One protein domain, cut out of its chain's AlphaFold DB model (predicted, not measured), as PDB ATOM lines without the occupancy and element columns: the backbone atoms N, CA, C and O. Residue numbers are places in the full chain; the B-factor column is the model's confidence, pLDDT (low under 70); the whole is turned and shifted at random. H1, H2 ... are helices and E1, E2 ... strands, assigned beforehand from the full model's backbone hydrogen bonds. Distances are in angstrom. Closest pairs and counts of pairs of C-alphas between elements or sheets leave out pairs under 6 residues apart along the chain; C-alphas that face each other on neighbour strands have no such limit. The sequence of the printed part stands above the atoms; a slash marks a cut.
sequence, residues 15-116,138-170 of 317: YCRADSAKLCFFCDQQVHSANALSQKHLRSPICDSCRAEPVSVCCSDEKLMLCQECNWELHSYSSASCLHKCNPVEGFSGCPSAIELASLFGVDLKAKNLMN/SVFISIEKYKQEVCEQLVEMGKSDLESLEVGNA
ATOM      1  N   TYR A  15      -4.244  -3.283 -49.417       97.25
ATOM      2  CA  TYR A  15      -4.985  -4.257 -50.201       97.25
ATOM      3  C   TYR A  15      -4.425  -5.658 -49.954       97.25
ATOM      4  O   TYR A  15      -3.236  -5.900 -50.154       97.25
ATOM      5  N   CYS A  16      -5.282  -6.591 -49.541       97.00
ATOM      6  CA  CYS A  16      -4.953  -8.007 -49.431       97.00
ATOM      7  C   CYS A  16      -5.353  -8.733 -50.715       97.00
ATOM      8  O   CYS A  16      -6.538  -8.838 -51.038       97.00
ATOM      9  N   ARG A  17      -4.375  -9.305 -51.429       94.75
ATOM     10  CA  ARG A  17      -4.634 -10.009 -52.693       94.75
ATOM     11  C   ARG A  17      -5.436 -11.296 -52.499       94.75
ATOM     12  O   ARG A  17      -6.269 -11.623 -53.339       94.75
ATOM     13  N   ALA A  18      -5.173 -12.034 -51.421       95.56
ATOM     14  CA  ALA A  18      -5.797 -13.333 -51.168       95.56
ATOM     15  C   ALA A  18      -7.283 -13.218 -50.792       95.56
ATOM     16  O   ALA A  18      -8.084 -14.064 -51.198       95.56
ATOM     17  N   ASP A  19      -7.635 -12.164 -50.054       95.31
ATOM     18  CA  ASP A  19      -9.008 -11.886 -49.625       95.31
ATOM     19  C   ASP A  19      -9.727 -10.898 -50.554       95.31
ATOM     20  O   ASP A  19     -10.929 -10.692 -50.409       95.31
ATOM     21  N   SER A  20      -9.001 -10.314 -51.517       95.69
ATOM     22  CA  SER A  20      -9.482  -9.249 -52.408       95.69
ATOM     23  C   SER A  20     -10.127  -8.100 -51.634       95.69
ATOM     24  O   SER A  20     -11.156  -7.571 -52.043       95.69
ATOM     25  N   ALA A  21      -9.514  -7.742 -50.503       96.31
ATOM     26  CA  ALA A  21     -10.098  -6.847 -49.518       96.31
ATOM     27  C   ALA A  21      -9.216  -5.626 -49.256       96.31
ATOM     28  O   ALA A  21      -7.988  -5.738 -49.191       96.31
ATOM     29  N   LYS A  22      -9.846  -4.465 -49.061       97.06
ATOM     30  CA  LYS A  22      -9.172  -3.214 -48.680       97.06
ATOM     31  C   LYS A  22      -9.345  -2.951 -47.190       97.06
ATOM     32  O   LYS A  22     -10.464  -2.805 -46.700       97.06
ATOM     33  N   LEU A  23      -8.238  -2.885 -46.460       97.12
ATOM     34  CA  LEU A  23      -8.222  -2.851 -45.001       97.12
ATOM     35  C   LEU A  23      -7.487  -1.613 -44.474       97.12
ATOM     36  O   LEU A  23      -6.553  -1.097 -45.094       97.12
ATOM     37  N   CYS A  24      -7.920  -1.134 -43.307       97.00
ATOM     38  CA  CYS A  24      -7.122  -0.235 -42.475       97.00
ATOM     39  C   CYS A  24      -6.053  -1.037 -41.711       97.00
ATOM     40  O   CYS A  24      -6.186  -2.255 -41.581       97.00
ATOM     41  N   PHE A  25      -5.035  -0.373 -41.156       96.19
ATOM     42  CA  PHE A  25      -3.936  -1.065 -40.467       96.19
ATOM     43  C   PHE A  25      -4.412  -1.954 -39.300       96.19
ATOM     44  O   PHE A  25      -3.955  -3.082 -39.142       96.19
ATOM     45  N   PHE A  26      -5.398  -1.504 -38.524       96.25
ATOM     46  CA  PHE A  26      -5.937  -2.263 -37.385       96.25
ATOM     47  C   PHE A  26      -6.664  -3.540 -37.811       96.25
ATOM     48  O   PHE A  26      -6.459  -4.610 -37.240       96.25
ATOM     49  N   CYS A  27      -7.529  -3.440 -38.824       96.81
ATOM     50  CA  CYS A  27      -8.249  -4.602 -39.342       96.81
ATOM     51  C   CYS A  27      -7.301  -5.563 -40.052       96.81
ATOM     52  O   CYS A  27      -7.472  -6.773 -39.945       96.81
ATOM     53  N   ASP A  28      -6.285  -5.032 -40.731       96.75
ATOM     54  CA  ASP A  28      -5.213  -5.835 -41.297       96.75
ATOM     55  C   ASP A  28      -4.508  -6.670 -40.220       96.75
ATOM     56  O   ASP A  28      -4.449  -7.893 -40.354       96.75
ATOM     57  N   GLN A  29      -4.077  -6.044 -39.120       95.25
ATOM     58  CA  GLN A  29      -3.431  -6.737 -38.006       95.25
ATOM     59  C   GLN A  29      -4.345  -7.813 -37.406       95.25
ATOM     60  O   GLN A  29      -3.897  -8.935 -37.187       95.25
ATOM     61  N   GLN A  30      -5.635  -7.534 -37.198       94.94
ATOM     62  CA  GLN A  30      -6.586  -8.516 -36.656       94.94
ATOM     63  C   GLN A  30      -6.790  -9.722 -37.585       94.94
ATOM     64  O   GLN A  30      -6.762 -10.866 -37.134       94.94
ATOM     65  N   VAL A  31      -6.976  -9.488 -38.886       95.56
ATOM     66  CA  VAL A  31      -7.215 -10.558 -39.868       95.56
ATOM     67  C   VAL A  31      -5.957 -11.406 -40.069       95.56
ATOM     68  O   VAL A  31      -6.020 -12.640 -40.095       95.56
ATOM     69  N   HIS A  32      -4.801 -10.758 -40.178       96.19
ATOM     70  CA  HIS A  32      -3.559 -11.423 -40.554       96.19
ATOM     71  C   HIS A  32      -2.780 -11.965 -39.358       96.19
ATOM     72  O   HIS A  32      -1.978 -12.861 -39.557       96.19
ATOM     73  N   SER A  33      -3.060 -11.545 -38.119       94.56
ATOM     74  CA  SER A  33      -2.526 -12.208 -36.915       94.56
ATOM     75  C   SER A  33      -3.334 -13.432 -36.473       94.56
ATOM     76  O   SER A  33      -2.824 -14.246 -35.707       94.56
ATOM     77  N   ALA A  34      -4.566 -13.606 -36.973       94.50
ATOM     78  CA  ALA A  34      -5.482 -14.642 -36.498       94.50
ATOM     79  C   ALA A  34      -4.963 -16.079 -36.681       94.50
ATOM     80  O   ALA A  34      -5.310 -16.960 -35.894       94.50
ATOM     81  N   ASN A  35      -4.189 -16.359 -37.737       93.81
ATOM     82  CA  ASN A  35      -3.579 -17.672 -37.953       93.81
ATOM     83  C   ASN A  35      -2.406 -17.630 -38.952       93.81
ATOM     84  O   ASN A  35      -2.273 -16.720 -39.764       93.81
ATOM     85  N   ALA A  36      -1.590 -18.688 -38.953       94.50
ATOM     86  CA  ALA A  36      -0.420 -18.809 -39.828       94.50
ATOM     87  C   ALA A  36      -0.745 -18.874 -41.337       94.50
ATOM     88  O   ALA A  36       0.157 -18.724 -42.159       94.50
ATOM     89  N   LEU A  37      -1.999 -19.141 -41.728       95.38
ATOM     90  CA  LEU A  37      -2.397 -19.104 -43.138       95.38
ATOM     91  C   LEU A  37      -2.662 -17.668 -43.583       95.38
ATOM     92  O   LEU A  37      -2.159 -17.278 -44.635       95.38
ATOM     93  N   SER A  38      -3.388 -16.885 -42.779       95.12
ATOM     94  CA  SER A  38      -3.637 -15.477 -43.082       95.12
ATOM     95  C   SER A  38      -2.344 -14.667 -43.043       95.12
ATOM     96  O   SER A  38      -2.130 -13.863 -43.939       95.12
ATOM     97  N   GLN A  39      -1.396 -14.971 -42.150       94.94
ATOM     98  CA  GLN A  39      -0.061 -14.342 -42.156       94.94
ATOM     99  C   GLN A  39       0.690 -14.462 -43.492       94.94
ATOM    100  O   GLN A  39       1.546 -13.634 -43.792       94.94
ATOM    101  N   LYS A  40       0.392 -15.475 -44.316       96.19
ATOM    102  CA  LYS A  40       1.037 -15.672 -45.625       96.19
ATOM    103  C   LYS A  40       0.388 -14.869 -46.750       96.19
ATOM    104  O   LYS A  40       0.869 -14.922 -47.879       96.19
ATOM    105  N   HIS A  41      -0.717 -14.172 -46.489       97.19
ATOM    106  CA  HIS A  41      -1.361 -13.361 -47.511       97.19
ATOM    107  C   HIS A  41      -0.449 -12.192 -47.895       97.19
ATOM    108  O   HIS A  41       0.023 -11.435 -47.044       97.19
ATOM    109  N   LEU A  42      -0.210 -12.055 -49.200       96.19
ATOM    110  CA  LEU A  42       0.520 -10.925 -49.752       96.19
ATOM    111  C   LEU A  42      -0.386  -9.691 -49.744       96.19
ATOM    112  O   LEU A  42      -1.504  -9.726 -50.278       96.19
ATOM    113  N   ARG A  43       0.118  -8.606 -49.164       96.44
ATOM    114  CA  ARG A  43      -0.563  -7.316 -49.081       96.44
ATOM    115  C   ARG A  43       0.290  -6.220 -49.684       96.44
ATOM    116  O   ARG A  43       1.512  -6.273 -49.615       96.44
ATOM    117  N   SER A  44      -0.357  -5.218 -50.250       96.00
ATOM    118  CA  SER A  44       0.297  -4.061 -50.855       96.00
ATOM    119  C   SER A  44      -0.359  -2.771 -50.370       96.00
ATOM    120  O   SER A  44      -1.568  -2.773 -50.120       96.00
ATOM    121  N   PRO A  45       0.379  -1.655 -50.288       95.00
ATOM    122  CA  PRO A  45      -0.227  -0.339 -50.135       95.00
ATOM    123  C   PRO A  45      -1.218  -0.041 -51.269       95.00
ATOM    124  O   PRO A  45      -1.120  -0.600 -52.367       95.00
ATOM    125  N   ILE A  46      -2.180   0.835 -50.996       94.44
ATOM    126  CA  ILE A  46      -3.125   1.349 -51.993       94.44
ATOM    127  C   ILE A  46      -2.563   2.643 -52.598       94.44
ATOM    128  O   ILE A  46      -1.948   3.442 -51.897       94.44
ATOM    129  N   CYS A  47      -2.780   2.838 -53.900       92.31
ATOM    130  CA  CYS A  47      -2.315   3.996 -54.661       92.31
ATOM    131  C   CYS A  47      -2.736   5.336 -54.031       92.31
ATOM    132  O   CYS A  47      -3.924   5.566 -53.788       92.31
ATOM    133  N   ASP A  48      -1.778   6.253 -53.870       88.88
ATOM    134  CA  ASP A  48      -1.982   7.589 -53.290       88.88
ATOM    135  C   ASP A  48      -2.968   8.445 -54.112       88.88
ATOM    136  O   ASP A  48      -3.694   9.278 -53.558       88.88
ATOM    137  N   SER A  49      -3.009   8.232 -55.433       87.00
ATOM    138  CA  SER A  49      -3.815   9.016 -56.377       87.00
ATOM    139  C   SER A  49      -5.246   8.477 -56.520       87.00
ATOM    140  O   SER A  49      -6.202   9.135 -56.095       87.00
ATOM    141  N   CYS A  50      -5.425   7.261 -57.058       88.62
ATOM    142  CA  CYS A  50      -6.763   6.703 -57.297       88.62
ATOM    143  C   CYS A  50      -7.413   6.097 -56.047       88.62
ATOM    144  O   CYS A  50      -8.637   5.976 -55.994       88.62
ATOM    145  N   ARG A  51      -6.616   5.722 -55.036       88.88
ATOM    146  CA  ARG A  51      -7.071   5.104 -53.777       88.88
ATOM    147  C   ARG A  51      -7.877   3.813 -53.947       88.88
ATOM    148  O   ARG A  51      -8.618   3.434 -53.043       88.88
ATOM    149  N   ALA A  52      -7.763   3.160 -55.097       87.81
ATOM    150  CA  ALA A  52      -8.552   1.981 -55.446       87.81
ATOM    151  C   ALA A  52      -7.667   0.769 -55.743       87.81
ATOM    152  O   ALA A  52      -7.953  -0.328 -55.262       87.81
ATOM    153  N   GLU A  53      -6.585   0.994 -56.484       93.12
ATOM    154  CA  GLU A  53      -5.703  -0.055 -56.983       93.12
ATOM    155  C   GLU A  53      -4.463  -0.241 -56.100       93.12
ATOM    156  O   GLU A  53      -4.007   0.718 -55.458       93.12
ATOM    157  N   PRO A  54      -3.890  -1.459 -56.068       93.62
ATOM    158  CA  PRO A  54      -2.634  -1.712 -55.386       93.62
ATOM    159  C   PRO A  54      -1.488  -0.944 -56.047       93.62
ATOM    160  O   PRO A  54      -1.451  -0.726 -57.261       93.62
ATOM    161  N   VAL A  55      -0.530  -0.541 -55.222       93.50
ATOM    162  CA  VAL A  55       0.690   0.130 -55.666       93.50
ATOM    163  C   VAL A  55       1.558  -0.847 -56.450       93.50
ATOM    164  O   VAL A  55       1.756  -1.985 -56.031       93.50
ATOM    165  N   SER A  56       2.099  -0.376 -57.569       90.81
ATOM    166  CA  SER A  56       3.081  -1.108 -58.373       90.81
ATOM    167  C   SER A  56       4.445  -0.429 -58.376       90.81
ATOM    168  O   SER A  56       5.452  -1.096 -58.593       90.81
ATOM    169  N   VAL A  57       4.494   0.886 -58.148       88.00
ATOM    170  CA  VAL A  57       5.723   1.681 -58.205       88.00
ATOM    171  C   VAL A  57       5.776   2.710 -57.082       88.00
ATOM    172  O   VAL A  57       4.756   3.286 -56.697       88.00
ATOM    173  N   CYS A  58       6.976   2.967 -56.570       86.56
ATOM    174  CA  CYS A  58       7.249   4.057 -55.646       86.56
ATOM    175  C   CYS A  58       8.288   5.009 -56.237       86.56
ATOM    176  O   CYS A  58       9.356   4.586 -56.683       86.56
ATOM    177  N   CYS A  59       7.985   6.305 -56.223       82.62
ATOM    178  CA  CYS A  59       8.928   7.351 -56.597       82.62
ATOM    179  C   CYS A  59       9.799   7.697 -55.384       82.62
ATOM    180  O   CYS A  59       9.273   8.136 -54.361       82.62
ATOM    181  N   SER A  60      11.123   7.542 -55.488       72.88
ATOM    182  CA  SER A  60      12.035   7.858 -54.376       72.88
ATOM    183  C   SER A  60      12.071   9.349 -54.024       72.88
ATOM    184  O   SER A  60      12.169   9.682 -52.845       72.88
ATOM    185  N   ASP A  61      11.941  10.228 -55.018       70.06
ATOM    186  CA  ASP A  61      12.099  11.676 -54.832       70.06
ATOM    187  C   ASP A  61      10.883  12.320 -54.141       70.06
ATOM    188  O   ASP A  61      11.026  13.091 -53.197       70.06
ATOM    189  N   GLU A  62       9.670  11.942 -54.553       70.62
ATOM    190  CA  GLU A  62       8.413  12.491 -54.014       70.62
ATOM    191  C   GLU A  62       7.771  11.597 -52.936       70.62
ATOM    192  O   GLU A  62       6.733  11.935 -52.353       70.62
ATOM    193  N   LYS A  63       8.371  10.427 -52.667       77.00
ATOM    194  CA  LYS A  63       7.827   9.373 -51.790       77.00
ATOM    195  C   LYS A  63       6.362   9.055 -52.111       77.00
ATOM    196  O   LYS A  63       5.549   8.871 -51.204       77.00
ATOM    197  N   LEU A  64       5.995   9.082 -53.390       84.25
ATOM    198  CA  LEU A  64       4.650   8.748 -53.857       84.25
ATOM    199  C   LEU A  64       4.577   7.270 -54.200       84.25
ATOM    200  O   LEU A  64       5.489   6.728 -54.824       84.25
ATOM    201  N   MET A  65       3.476   6.638 -53.814       89.88
ATOM    202  CA  MET A  65       3.183   5.248 -54.125       89.88
ATOM    203  C   MET A  65       1.998   5.178 -55.084       89.88
ATOM    204  O   MET A  65       0.871   5.528 -54.731       89.88
ATOM    205  N   LEU A  66       2.249   4.736 -56.314       89.31
ATOM    206  CA  LEU A  66       1.281   4.790 -57.405       89.31
ATOM    207  C   LEU A  66       1.022   3.400 -57.997       89.31
ATOM    208  O   LEU A  66       1.895   2.528 -58.023       89.31
ATOM    209  N   CYS A  67      -0.202   3.190 -58.478       91.69
ATOM    210  CA  CYS A  67      -0.504   2.067 -59.361       91.69
ATOM    211  C   CYS A  67       0.018   2.351 -60.776       91.69
ATOM    212  O   CYS A  67       0.332   3.493 -61.118       91.69
ATOM    213  N   GLN A  68       0.073   1.312 -61.607       88.56
ATOM    214  CA  GLN A  68       0.634   1.386 -62.956       88.56
ATOM    215  C   GLN A  68      -0.076   2.436 -63.818       88.56
ATOM    216  O   GLN A  68       0.589   3.214 -64.495       88.56
ATOM    217  N   GLU A  69      -1.403   2.502 -63.716       87.62
ATOM    218  CA  GLU A  69      -2.224   3.456 -64.461       87.62
ATOM    219  C   GLU A  69      -1.946   4.900 -64.027       87.62
ATOM    220  O   GLU A  69      -1.603   5.751 -64.840       87.62
ATOM    221  N   CYS A  70      -2.000   5.179 -62.720       86.38
ATOM    222  CA  CYS A  70      -1.717   6.524 -62.215       86.38
ATOM    223  C   CYS A  70      -0.271   6.955 -62.468       86.38
ATOM    224  O   CYS A  70      -0.020   8.144 -62.635       86.38
ATOM    225  N   ASN A  71       0.669   6.009 -62.487       83.38
ATOM    226  CA  ASN A  71       2.049   6.282 -62.861       83.38
ATOM    227  C   ASN A  71       2.156   6.668 -64.342       83.38
ATOM    228  O   ASN A  71       2.808   7.655 -64.669       83.38
ATOM    229  N   TRP A  72       1.495   5.923 -65.231       79.75
ATOM    230  CA  TRP A  72       1.475   6.224 -66.663       79.75
ATOM    231  C   TRP A  72       0.883   7.604 -66.958       79.75
ATOM    232  O   TRP A  72       1.475   8.380 -67.709       79.75
ATOM    233  N   GLU A  73      -0.234   7.940 -66.313       76.31
ATOM    234  CA  GLU A  73      -0.858   9.258 -66.437       76.31
ATOM    235  C   GLU A  73       0.098  10.370 -65.975       76.31
ATOM    236  O   GLU A  73       0.273  11.360 -66.680       76.31
ATOM    237  N   LEU A  74       0.816  10.195 -64.857       70.44
ATOM    238  CA  LEU A  74       1.810  11.173 -64.384       70.44
ATOM    239  C   LEU A  74       2.960  11.407 -65.390       70.44
ATOM    240  O   LEU A  74       3.496  12.519 -65.500       70.44
ATOM    241  N   HIS A  75       3.348  10.360 -66.122       67.06
ATOM    242  CA  HIS A  75       4.406  10.412 -67.134       67.06
ATOM    243  C   HIS A  75       3.929  10.910 -68.504       67.06
ATOM    244  O   HIS A  75       4.724  11.497 -69.233       67.06
ATOM    245  N   SER A  76       2.649  10.741 -68.854       62.91
ATOM    246  CA  SER A  76       2.109  11.222 -70.136       62.91
ATOM    247  C   SER A  76       2.016  12.748 -70.221       62.91
ATOM    248  O   SER A  76       2.198  13.308 -71.299       62.91
ATOM    249  N   TYR A  77       1.767  13.444 -69.105       54.31
ATOM    250  CA  TYR A  77       1.569  14.905 -69.110       54.31
ATOM    251  C   TYR A  77       2.834  15.736 -68.874       54.31
ATOM    252  O   TYR A  77       2.770  16.963 -68.958       54.31
ATOM    253  N   SER A  78       3.981  15.113 -68.592       53.84
ATOM    254  CA  SER A  78       5.182  15.862 -68.211       53.84
ATOM    255  C   SER A  78       6.426  15.306 -68.900       53.84
ATOM    256  O   SER A  78       6.949  14.260 -68.538       53.84
ATOM    257  N   SER A  79       6.989  16.063 -69.845       51.44
ATOM    258  CA  SER A  79       8.255  15.726 -70.520       51.44
ATOM    259  C   SER A  79       9.478  15.689 -69.581       51.44
ATOM    260  O   SER A  79      10.575  15.369 -70.026       51.44
ATOM    261  N   ALA A  80       9.299  16.040 -68.298       52.38
ATOM    262  CA  ALA A  80      10.311  16.044 -67.239       52.38
ATOM    263  C   ALA A  80      10.108  14.947 -66.172       52.38
ATOM    264  O   ALA A  80      11.034  14.669 -65.413       52.38
ATOM    265  N   SER A  81       8.943  14.285 -66.108       51.62
ATOM    266  CA  SER A  81       8.690  13.239 -65.102       51.62
ATOM    267  C   SER A  81       9.374  11.908 -65.443       51.62
ATOM    268  O   SER A  81       9.364  10.985 -64.637       51.62
ATOM    269  N   CYS A  82      10.047  11.808 -66.594       49.25
ATOM    270  CA  CYS A  82      10.869  10.660 -66.993       49.25
ATOM    271  C   CYS A  82      12.205  10.523 -66.231       49.25
ATOM    272  O   CYS A  82      12.931   9.558 -66.460       49.25
ATOM    273  N   LEU A  83      12.545  11.466 -65.341       52.94
ATOM    274  CA  LEU A  83      13.809  11.480 -64.586       52.94
ATOM    275  C   LEU A  83      13.698  10.940 -63.152       52.94
ATOM    276  O   LEU A  83      14.715  10.818 -62.471       52.94
ATOM    277  N   HIS A  84      12.493  10.610 -62.688       66.69
ATOM    278  CA  HIS A  84      12.280  10.144 -61.321       66.69
ATOM    279  C   HIS A  84      12.659   8.669 -61.216       66.69
ATOM    280  O   HIS A  84      12.224   7.834 -62.014       66.69
ATOM    281  N   LYS A  85      13.463   8.322 -60.208       69.75
ATOM    282  CA  LYS A  85      13.812   6.922 -59.956       69.75
ATOM    283  C   LYS A  85      12.623   6.219 -59.300       69.75
ATOM    284  O   LYS A  85      12.486   6.213 -58.074       69.75
ATOM    285  N   CYS A  86      11.761   5.633 -60.124       77.12
ATOM    286  CA  CYS A  86      10.666   4.784 -59.674       77.12
ATOM    287  C   CYS A  86      11.157   3.345 -59.504       77.12
ATOM    288  O   CYS A  86      11.721   2.763 -60.430       77.12
ATOM    289  N   ASN A  87      10.931   2.760 -58.331       82.12
ATOM    290  CA  ASN A  87      11.243   1.356 -58.082       82.12
ATOM    291  C   ASN A  87       9.938   0.552 -58.018       82.12
ATOM    292  O   ASN A  87       8.945   1.059 -57.484       82.12
ATOM    293  N   PRO A  88       9.911  -0.683 -58.545       84.69
ATOM    294  CA  PRO A  88       8.771  -1.561 -58.347       84.69
ATOM    295  C   PRO A  88       8.586  -1.832 -56.850       84.69
ATOM    296  O   PRO A  88       9.558  -2.053 -56.127       84.69
ATOM    297  N   VAL A  89       7.337  -1.806 -56.390       87.69
ATOM    298  CA  VAL A  89       6.991  -2.109 -54.997       87.69
ATOM    299  C   VAL A  89       6.530  -3.551 -54.916       87.69
ATOM    300  O   VAL A  89       5.568  -3.943 -55.575       87.69
ATOM    301  N   GLU A  90       7.205  -4.340 -54.087       86.75
ATOM    302  CA  GLU A  90       6.760  -5.687 -53.755       86.75
ATOM    303  C   GLU A  90       5.814  -5.649 -52.548       86.75
ATOM    304  O   GLU A  90       5.944  -4.817 -51.648       86.75
ATOM    305  N   GLY A  91       4.824  -6.543 -52.542       91.25
ATOM    306  CA  GLY A  91       3.945  -6.703 -51.389       91.25
ATOM    307  C   GLY A  91       4.670  -7.335 -50.198       91.25
ATOM    308  O   GLY A  91       5.709  -7.972 -50.346       91.25
ATOM    309  N   PHE A  92       4.083  -7.216 -49.012       94.75
ATOM    310  CA  PHE A  92       4.601  -7.809 -47.782       94.75
ATOM    311  C   PHE A  92       3.635  -8.849 -47.196       94.75
ATOM    312  O   PHE A  92       2.426  -8.844 -47.450       94.75
ATOM    313  N   SER A  93       4.177  -9.738 -46.369       95.44
ATOM    314  CA  SER A  93       3.455 -10.757 -45.595       95.44
ATOM    315  C   SER A  93       3.836 -10.670 -44.110       95.44
ATOM    316  O   SER A  93       4.725  -9.908 -43.746       95.44
ATOM    317  N   GLY A  94       3.179 -11.435 -43.239       94.31
ATOM    318  CA  GLY A  94       3.452 -11.466 -41.796       94.31
ATOM    319  C   GLY A  94       2.621 -10.460 -40.998       94.31
ATOM    320  O   GLY A  94       1.477 -10.192 -41.341       94.31
ATOM    321  N   CYS A  95       3.181  -9.895 -39.932       92.69
ATOM    322  CA  CYS A  95       2.532  -8.860 -39.122       92.69
ATOM    323  C   CYS A  95       3.568  -7.781 -38.778       92.69
ATOM    324  O   CYS A  95       4.150  -7.851 -37.697       92.69
ATOM    325  N   PRO A  96       3.857  -6.848 -39.701       93.56
ATOM    326  CA  PRO A  96       4.811  -5.780 -39.431       93.56
ATOM    327  C   PRO A  96       4.300  -4.850 -38.324       93.56
ATOM    328  O   PRO A  96       3.100  -4.594 -38.210       93.56
ATOM    329  N   SER A  97       5.232  -4.338 -37.531       91.88
ATOM    330  CA  SER A  97       5.011  -3.295 -36.531       91.88
ATOM    331  C   SER A  97       4.690  -1.942 -37.175       91.88
ATOM    332  O   SER A  97       4.977  -1.706 -38.354       91.88
ATOM    333  N   ALA A  98       4.172  -1.000 -36.380       91.50
ATOM    334  CA  ALA A  98       3.917   0.367 -36.845       91.50
ATOM    335  C   ALA A  98       5.159   1.052 -37.456       91.50
ATOM    336  O   ALA A  98       5.034   1.825 -38.405       91.50
ATOM    337  N   ILE A  99       6.362   0.761 -36.946       89.50
ATOM    338  CA  ILE A  99       7.628   1.344 -37.425       89.50
ATOM    339  C   ILE A  99       8.009   0.777 -38.800       89.50
ATOM    340  O   ILE A  99       8.426   1.520 -39.693       89.50
ATOM    341  N   GLU A 100       7.842  -0.532 -38.988       92.06
ATOM    342  CA  GLU A 100       8.085  -1.191 -40.275       92.06
ATOM    343  C   GLU A 100       7.091  -0.699 -41.332       92.06
ATOM    344  O   GLU A 100       7.489  -0.354 -42.445       92.06
ATOM    345  N   LEU A 101       5.811  -0.569 -40.967       93.00
ATOM    346  CA  LEU A 101       4.790   0.008 -41.839       93.00
ATOM    347  C   LEU A 101       5.077   1.477 -42.165       93.00
ATOM    348  O   LEU A 101       4.974   1.875 -43.320       93.00
ATOM    349  N   ALA A 102       5.504   2.290 -41.202       90.75
ATOM    350  CA  ALA A 102       5.881   3.671 -41.479       90.75
ATOM    351  C   ALA A 102       7.041   3.774 -42.471       90.75
ATOM    352  O   ALA A 102       6.980   4.570 -43.406       90.75
ATOM    353  N   SER A 103       8.041   2.905 -42.326       89.00
ATOM    354  CA  SER A 103       9.162   2.821 -43.264       89.00
ATOM    355  C   SER A 103       8.688   2.461 -44.675       89.00
ATOM    356  O   SER A 103       9.101   3.107 -45.638       89.00
ATOM    357  N   LEU A 104       7.763   1.499 -44.800       89.62
ATOM    358  CA  LEU A 104       7.148   1.117 -46.080       89.62
ATOM    359  C   LEU A 104       6.380   2.274 -46.735       89.62
ATOM    360  O   LEU A 104       6.430   2.433 -47.950       89.62
ATOM    361  N   PHE A 105       5.704   3.103 -45.938       88.81
ATOM    362  CA  PHE A 105       4.957   4.271 -46.418       88.81
ATOM    363  C   PHE A 105       5.822   5.544 -46.533       88.81
ATOM    364  O   PHE A 105       5.306   6.617 -46.849       88.81
ATOM    365  N   GLY A 106       7.135   5.458 -46.284       84.88
ATOM    366  CA  GLY A 106       8.058   6.595 -46.354       84.88
ATOM    367  C   GLY A 106       7.851   7.654 -45.261       84.88
ATOM    368  O   GLY A 106       8.270   8.806 -45.432       84.88
ATOM    369  N   VAL A 107       7.208   7.276 -44.154       83.44
ATOM    370  CA  VAL A 107       6.901   8.112 -42.987       83.44
ATOM    371  C   VAL A 107       7.976   7.913 -41.913       83.44
ATOM    372  O   VAL A 107       8.252   6.791 -41.501       83.44
ATOM    373  N   ASP A 108       8.568   9.003 -41.420       79.44
ATOM    374  CA  ASP A 108       9.548   8.956 -40.325       79.44
ATOM    375  C   ASP A 108       8.839   9.054 -38.959       79.44
ATOM    376  O   ASP A 108       8.497  10.142 -38.486       79.44
ATOM    377  N   LEU A 109       8.592   7.908 -38.317       73.19
ATOM    378  CA  LEU A 109       8.086   7.848 -36.944       73.19
ATOM    379  C   LEU A 109       9.250   7.943 -35.944       73.19
ATOM    380  O   LEU A 109       9.734   6.939 -35.424       73.19
ATOM    381  N   LYS A 110       9.699   9.158 -35.609       64.81
ATOM    382  CA  LYS A 110      10.653   9.332 -34.498       64.81
ATOM    383  C   LYS A 110      10.003   8.946 -33.164       64.81
ATOM    384  O   LYS A 110       8.991   9.530 -32.783       64.81
ATOM    385  N   ALA A 111      10.647   8.056 -32.402       52.97
ATOM    386  CA  ALA A 111      10.186   7.539 -31.102       52.97
ATOM    387  C   ALA A 111       9.803   8.621 -30.065       52.97
ATOM    388  O   ALA A 111       8.947   8.394 -29.213       52.97
ATOM    389  N   LYS A 112      10.373   9.831 -30.163       51.44
ATOM    390  CA  LYS A 112      10.015  10.979 -29.306       51.44
ATOM    391  C   LYS A 112       8.569  11.468 -29.511       51.44
ATOM    392  O   LYS A 112       8.005  12.046 -28.589       51.44
ATOM    393  N   ASN A 113       7.959  11.204 -30.670       50.97
ATOM    394  CA  ASN A 113       6.565  11.563 -30.963       50.97
ATOM    395  C   ASN A 113       5.544  10.598 -30.333       50.97
ATOM    396  O   ASN A 113       4.398  10.992 -30.134       50.97
ATOM    397  N   LEU A 114       5.935   9.362 -29.985       51.12
ATOM    398  CA  LEU A 114       5.044   8.428 -29.275       51.12
ATOM    399  C   LEU A 114       4.827   8.839 -27.810       51.12
ATOM    400  O   LEU A 114       3.747   8.628 -27.270       51.12
ATOM    401  N   MET A 115       5.836   9.456 -27.188       43.97
ATOM    402  CA  MET A 115       5.876   9.729 -25.745       43.97
ATOM    403  C   MET A 115       5.252  11.078 -25.334       43.97
ATOM    404  O   MET A 115       5.109  11.330 -24.143       43.97
ATOM    405  N   ASN A 116       4.890  11.966 -26.275       44.34
ATOM    406  CA  ASN A 116       4.539  13.363 -25.957       44.34
ATOM    407  C   ASN A 116       3.182  13.849 -26.497       44.34
ATOM    408  O   ASN A 116       3.060  14.995 -26.913       44.34
ATOM    409  N   SER A 138      -5.341  20.417 -57.459       51.38
ATOM    410  CA  SER A 138      -6.230  19.788 -56.457       51.38
ATOM    411  C   SER A 138      -5.831  18.349 -56.087       51.38
ATOM    412  O   SER A 138      -6.150  17.871 -54.995       51.38
ATOM    413  N   VAL A 139      -5.092  17.686 -56.979       55.66
ATOM    414  CA  VAL A 139      -4.519  16.346 -56.816       55.66
ATOM    415  C   VAL A 139      -3.530  16.291 -55.645       55.66
ATOM    416  O   VAL A 139      -3.677  15.431 -54.777       55.66
ATOM    417  N   PHE A 140      -2.602  17.249 -55.532       60.06
ATOM    418  CA  PHE A 140      -1.591  17.261 -54.464       60.06
ATOM    419  C   PHE A 140      -2.209  17.465 -53.074       60.06
ATOM    420  O   PHE A 140      -1.885  16.739 -52.137       60.06
ATOM    421  N   ILE A 141      -3.196  18.359 -52.954       60.38
ATOM    422  CA  ILE A 141      -3.930  18.588 -51.694       60.38
ATOM    423  C   ILE A 141      -4.676  17.318 -51.252       60.38
ATOM    424  O   ILE A 141      -4.819  17.036 -50.060       60.38
ATOM    425  N   SER A 142      -5.186  16.543 -52.212       71.56
ATOM    426  CA  SER A 142      -5.855  15.271 -51.941       71.56
ATOM    427  C   SER A 142      -4.862  14.228 -51.412       71.56
ATOM    428  O   SER A 142      -5.169  13.528 -50.444       71.56
ATOM    429  N   ILE A 143      -3.663  14.149 -51.992       77.62
ATOM    430  CA  ILE A 143      -2.604  13.229 -51.556       77.62
ATOM    431  C   ILE A 143      -2.110  13.588 -50.147       77.62
ATOM    432  O   ILE A 143      -2.011  12.703 -49.301       77.62
ATOM    433  N   GLU A 144      -1.883  14.870 -49.847       78.44
ATOM    434  CA  GLU A 144      -1.463  15.317 -48.509       78.44
ATOM    435  C   GLU A 144      -2.462  14.913 -47.418       78.44
ATOM    436  O   GLU A 144      -2.072  14.379 -46.381       78.44
ATOM    437  N   LYS A 145      -3.765  15.112 -47.659       81.69
ATOM    438  CA  LYS A 145      -4.818  14.697 -46.716       81.69
ATOM    439  C   LYS A 145      -4.835  13.186 -46.503       81.69
ATOM    440  O   LYS A 145      -4.993  12.734 -45.377       81.69
ATOM    441  N   TYR A 146      -4.652  12.415 -47.573       85.62
ATOM    442  CA  TYR A 146      -4.564  10.959 -47.486       85.62
ATOM    443  C   TYR A 146      -3.354  10.522 -46.648       85.62
ATOM    444  O   TYR A 146      -3.510   9.745 -45.710       85.62
ATOM    445  N   LYS A 147      -2.169  11.082 -46.916       86.00
ATOM    446  CA  LYS A 147      -0.953  10.788 -46.145       86.00
ATOM    447  C   LYS A 147      -1.088  11.182 -44.674       86.00
ATOM    448  O   LYS A 147      -0.614  10.453 -43.809       86.00
ATOM    449  N   GLN A 148      -1.775  12.285 -44.374       86.88
ATOM    450  CA  GLN A 148      -2.090  12.681 -42.999       86.88
ATOM    451  C   GLN A 148      -2.899  11.593 -42.268       86.88
ATOM    452  O   GLN A 148      -2.554  11.240 -41.143       86.88
ATOM    453  N   GLU A 149      -3.933  11.037 -42.906       89.38
ATOM    454  CA  GLU A 149      -4.758   9.965 -42.325       89.38
ATOM    455  C   GLU A 149      -3.982   8.648 -42.168       89.38
ATOM    456  O   GLU A 149      -4.142   7.949 -41.167       89.38
ATOM    457  N   VAL A 150      -3.101   8.317 -43.119       91.06
ATOM    458  CA  VAL A 150      -2.180   7.171 -43.005       91.06
ATOM    459  C   VAL A 150      -1.283   7.333 -41.774       91.06
ATOM    460  O   VAL A 150      -1.187   6.415 -40.959       91.06
ATOM    461  N   CYS A 151      -0.661   8.504 -41.606       90.50
ATOM    462  CA  CYS A 151       0.192   8.802 -40.457       90.50
ATOM    463  C   CYS A 151      -0.570   8.716 -39.129       90.50
ATOM    464  O   CYS A 151      -0.043   8.171 -38.163       90.50
ATOM    465  N   GLU A 152      -1.801   9.228 -39.072       91.44
ATOM    466  CA  GLU A 152      -2.637   9.158 -37.870       91.44
ATOM    467  C   GLU A 152      -2.900   7.705 -37.453       91.44
ATOM    468  O   GLU A 152      -2.695   7.358 -36.289       91.44
ATOM    469  N   GLN A 153      -3.243   6.833 -38.407       94.25
ATOM    470  CA  GLN A 153      -3.427   5.410 -38.120       94.25
ATOM    471  C   GLN A 153      -2.134   4.725 -37.656       94.25
ATOM    472  O   GLN A 153      -2.188   3.899 -36.747       94.25
ATOM    473  N   LEU A 154      -0.983   5.054 -38.252       91.88
ATOM    474  CA  LEU A 154       0.314   4.492 -37.855       91.88
ATOM    475  C   LEU A 154       0.713   4.907 -36.435       91.88
ATOM    476  O   LEU A 154       1.212   4.089 -35.667       91.88
ATOM    477  N   VAL A 155       0.477   6.169 -36.068       90.81
ATOM    478  CA  VAL A 155       0.741   6.668 -34.712       90.81
ATOM    479  C   VAL A 155      -0.179   5.994 -33.699       90.81
ATOM    480  O   VAL A 155       0.282   5.580 -32.639       90.81
ATOM    481  N   GLU A 156      -1.467   5.866 -34.013       91.81
ATOM    482  CA  GLU A 156      -2.433   5.183 -33.150       91.81
ATOM    483  C   GLU A 156      -2.071   3.695 -32.975       91.81
ATOM    484  O   GLU A 156      -2.094   3.193 -31.854       91.81
ATOM    485  N   MET A 157      -1.634   3.017 -34.041       89.88
ATOM    486  CA  MET A 157      -1.145   1.636 -33.972       89.88
ATOM    487  C   MET A 157       0.116   1.510 -33.106       89.88
ATOM    488  O   MET A 157       0.192   0.635 -32.244       89.88
ATOM    489  N   GLY A 158       1.088   2.411 -33.274       86.94
ATOM    490  CA  GLY A 158       2.319   2.392 -32.480       86.94
ATOM    491  C   GLY A 158       2.073   2.591 -30.980       86.94
ATOM    492  O   GLY A 158       2.785   2.013 -30.162       86.94
ATOM    493  N   LYS A 159       1.043   3.362 -30.606       85.62
ATOM    494  CA  LYS A 159       0.616   3.501 -29.205       85.62
ATOM    495  C   LYS A 159       0.032   2.197 -28.660       85.62
ATOM    496  O   LYS A 159       0.437   1.771 -27.583       85.62
ATOM    497  N   SER A 160      -0.845   1.530 -29.418       79.56
ATOM    498  CA  SER A 160      -1.419   0.246 -28.989       79.56
ATOM    499  C   SER A 160      -0.378  -0.870 -28.862       79.56
ATOM    500  O   SER A 160      -0.500  -1.723 -27.981       79.56
ATOM    501  N   ASP A 161       0.669  -0.849 -29.695       78.06
ATOM    502  CA  ASP A 161       1.774  -1.807 -29.605       78.06
ATOM    503  C   ASP A 161       2.570  -1.611 -28.296       78.06
ATOM    504  O   ASP A 161       2.916  -2.591 -27.635       78.06
ATOM    505  N   LEU A 162       2.811  -0.356 -27.879       72.75
ATOM    506  CA  LEU A 162       3.532  -0.024 -26.641       72.75
ATOM    507  C   LEU A 162       2.714  -0.330 -25.376       72.75
ATOM    508  O   LEU A 162       3.235  -0.931 -24.439       72.75
ATOM    509  N   GLU A 163       1.427   0.014 -25.363       69.81
ATOM    510  CA  GLU A 163       0.529  -0.288 -24.237       69.81
ATOM    511  C   GLU A 163       0.380  -1.806 -24.019       69.81
ATOM    512  O   GLU A 163       0.334  -2.283 -22.883       69.81
ATOM    513  N   SER A 164       0.396  -2.599 -25.096       62.00
ATOM    514  CA  SER A 164       0.360  -4.067 -25.013       62.00
ATOM    515  C   SER A 164       1.604  -4.663 -24.333       62.00
ATOM    516  O   SER A 164       1.521  -5.727 -23.713       62.00
ATOM    517  N   LEU A 165       2.753  -3.981 -24.408       61.09
ATOM    518  CA  LEU A 165       3.993  -4.376 -23.727       61.09
ATOM    519  C   LEU A 165       3.972  -4.023 -22.230       61.09
ATOM    520  O   LEU A 165       4.514  -4.777 -21.421       61.09
ATOM    521  N   GLU A 166       3.315  -2.925 -21.843       55.84
ATOM    522  CA  GLU A 166       3.186  -2.502 -20.440       55.84
ATOM    523  C   GLU A 166       2.226  -3.408 -19.649       55.84
ATOM    524  O   GLU A 166       2.543  -3.835 -18.536       55.84
ATOM    525  N   VAL A 167       1.102  -3.814 -20.253       52.69
ATOM    526  CA  VAL A 167       0.151  -4.764 -19.638       52.69
ATOM    527  C   VAL A 167       0.776  -6.160 -19.466       52.69
ATOM    528  O   VAL A 167       0.517  -6.849 -18.477       52.69
ATOM    529  N   GLY A 168       1.662  -6.566 -20.380       44.72
ATOM    530  CA  GLY A 168       2.402  -7.831 -20.293       44.72
ATOM    531  C   GLY A 168       3.483  -7.874 -19.202       44.72
ATOM    532  O   GLY A 168       3.915  -8.966 -18.829       44.72
ATOM    533  N   ASN A 169       3.913  -6.721 -18.681       49.28
ATOM    534  CA  ASN A 169       4.850  -6.644 -17.558       49.28
ATOM    535  C   ASN A 169       4.138  -6.604 -16.199       49.28
ATOM    536  O   ASN A 169       4.637  -7.214 -15.259       49.28
ATOM    537  N   ALA A 170       2.938  -6.021 -16.104       41.22
ATOM    538  CA  ALA A 170       2.140  -6.068 -14.872       41.22
ATOM    539  C   ALA A 170       1.736  -7.506 -14.478       41.22
ATOM    540  O   ALA A 170       1.694  -7.846 -13.301       41.22
TER     541      ALA A 170
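This is residues 15 to 116 and 138 to 170 of the 317 residues of an uncharacterized protein of Acer yangbiense (UniProt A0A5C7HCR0). A small sheet of E4, E3 and E5, with helix H2 over one face, lies toward one end of the body, and a loop-rich part with E1, H1 and E2 lies toward the other. The long helix H4 runs along one side as a bar; H1 and H3 pack on it, and its residues 163 to 170 stick out. The printed part has 135 residues, with four named helices and five named strands in the order E1 H1 E2 E3 E4 H2 E5 H3 H4, of mixed class; the sheet, E4 - E3 - E5, is antiparallel. It is compact, with a radius of gyration of the C-alphas of 16.4 A, yet elongated, spanning 60 by 37 by 23 A.

Start at E3, residues 57 to 59, between E4, residues 64 to 66, and E5, residues 86 to 88. E3 and E4 form a hairpin, with N 59 and O 64 at 2.9 A; across E3 and E5, N 58 and O 87 are 2.9 A apart. H2, residues 68 to 76, is on the sheet at a height of 10.2 A; E4, H2 and E5 form a split strand-helix-strand unit, two strands running the same way with E3 between them, its crossover right-handed. H4, residues 138 to 170, touches H3, residues 98 to 104, opposite ways at a shallow tilt of 34 degrees, only just short of steep; their closest C-alphas, Ala 98 and Gly 158, are 5.1 A apart. H4 touches H1, residues 25 to 33, with residues 153 to 157 alone; the closest C-alphas, Phe 25 and Gln 153, are 6.9 A apart. E1, residues 21 to 23, and E2, residues 43 to 45, are near each other and pair with no named strand. Every O i to N i+4 pair is within hydrogen-bond range in H1, H2 and H3, and 28 of 29 in H4.

Find C-alpha 21 at (-10.098, -6.847, -49.518), where E1 begins. From C-alpha 138 at (-6.230, 19.788, -56.457), H4 runs 49.7 A to C-alpha 170 at (2.140, -6.068, -14.872). H2 measures 12.3 A, H1 11.8 A and H3 9.8 A.

Residues 117 to 137 are not printed, and C-alphas 116 and 138 are 33.0 A apart across the cut. The link E2 to E3 is long. Look for pLDDT under 70 in residues 75 to 85, 110 to 116, 138 to 141 and 163 to 170.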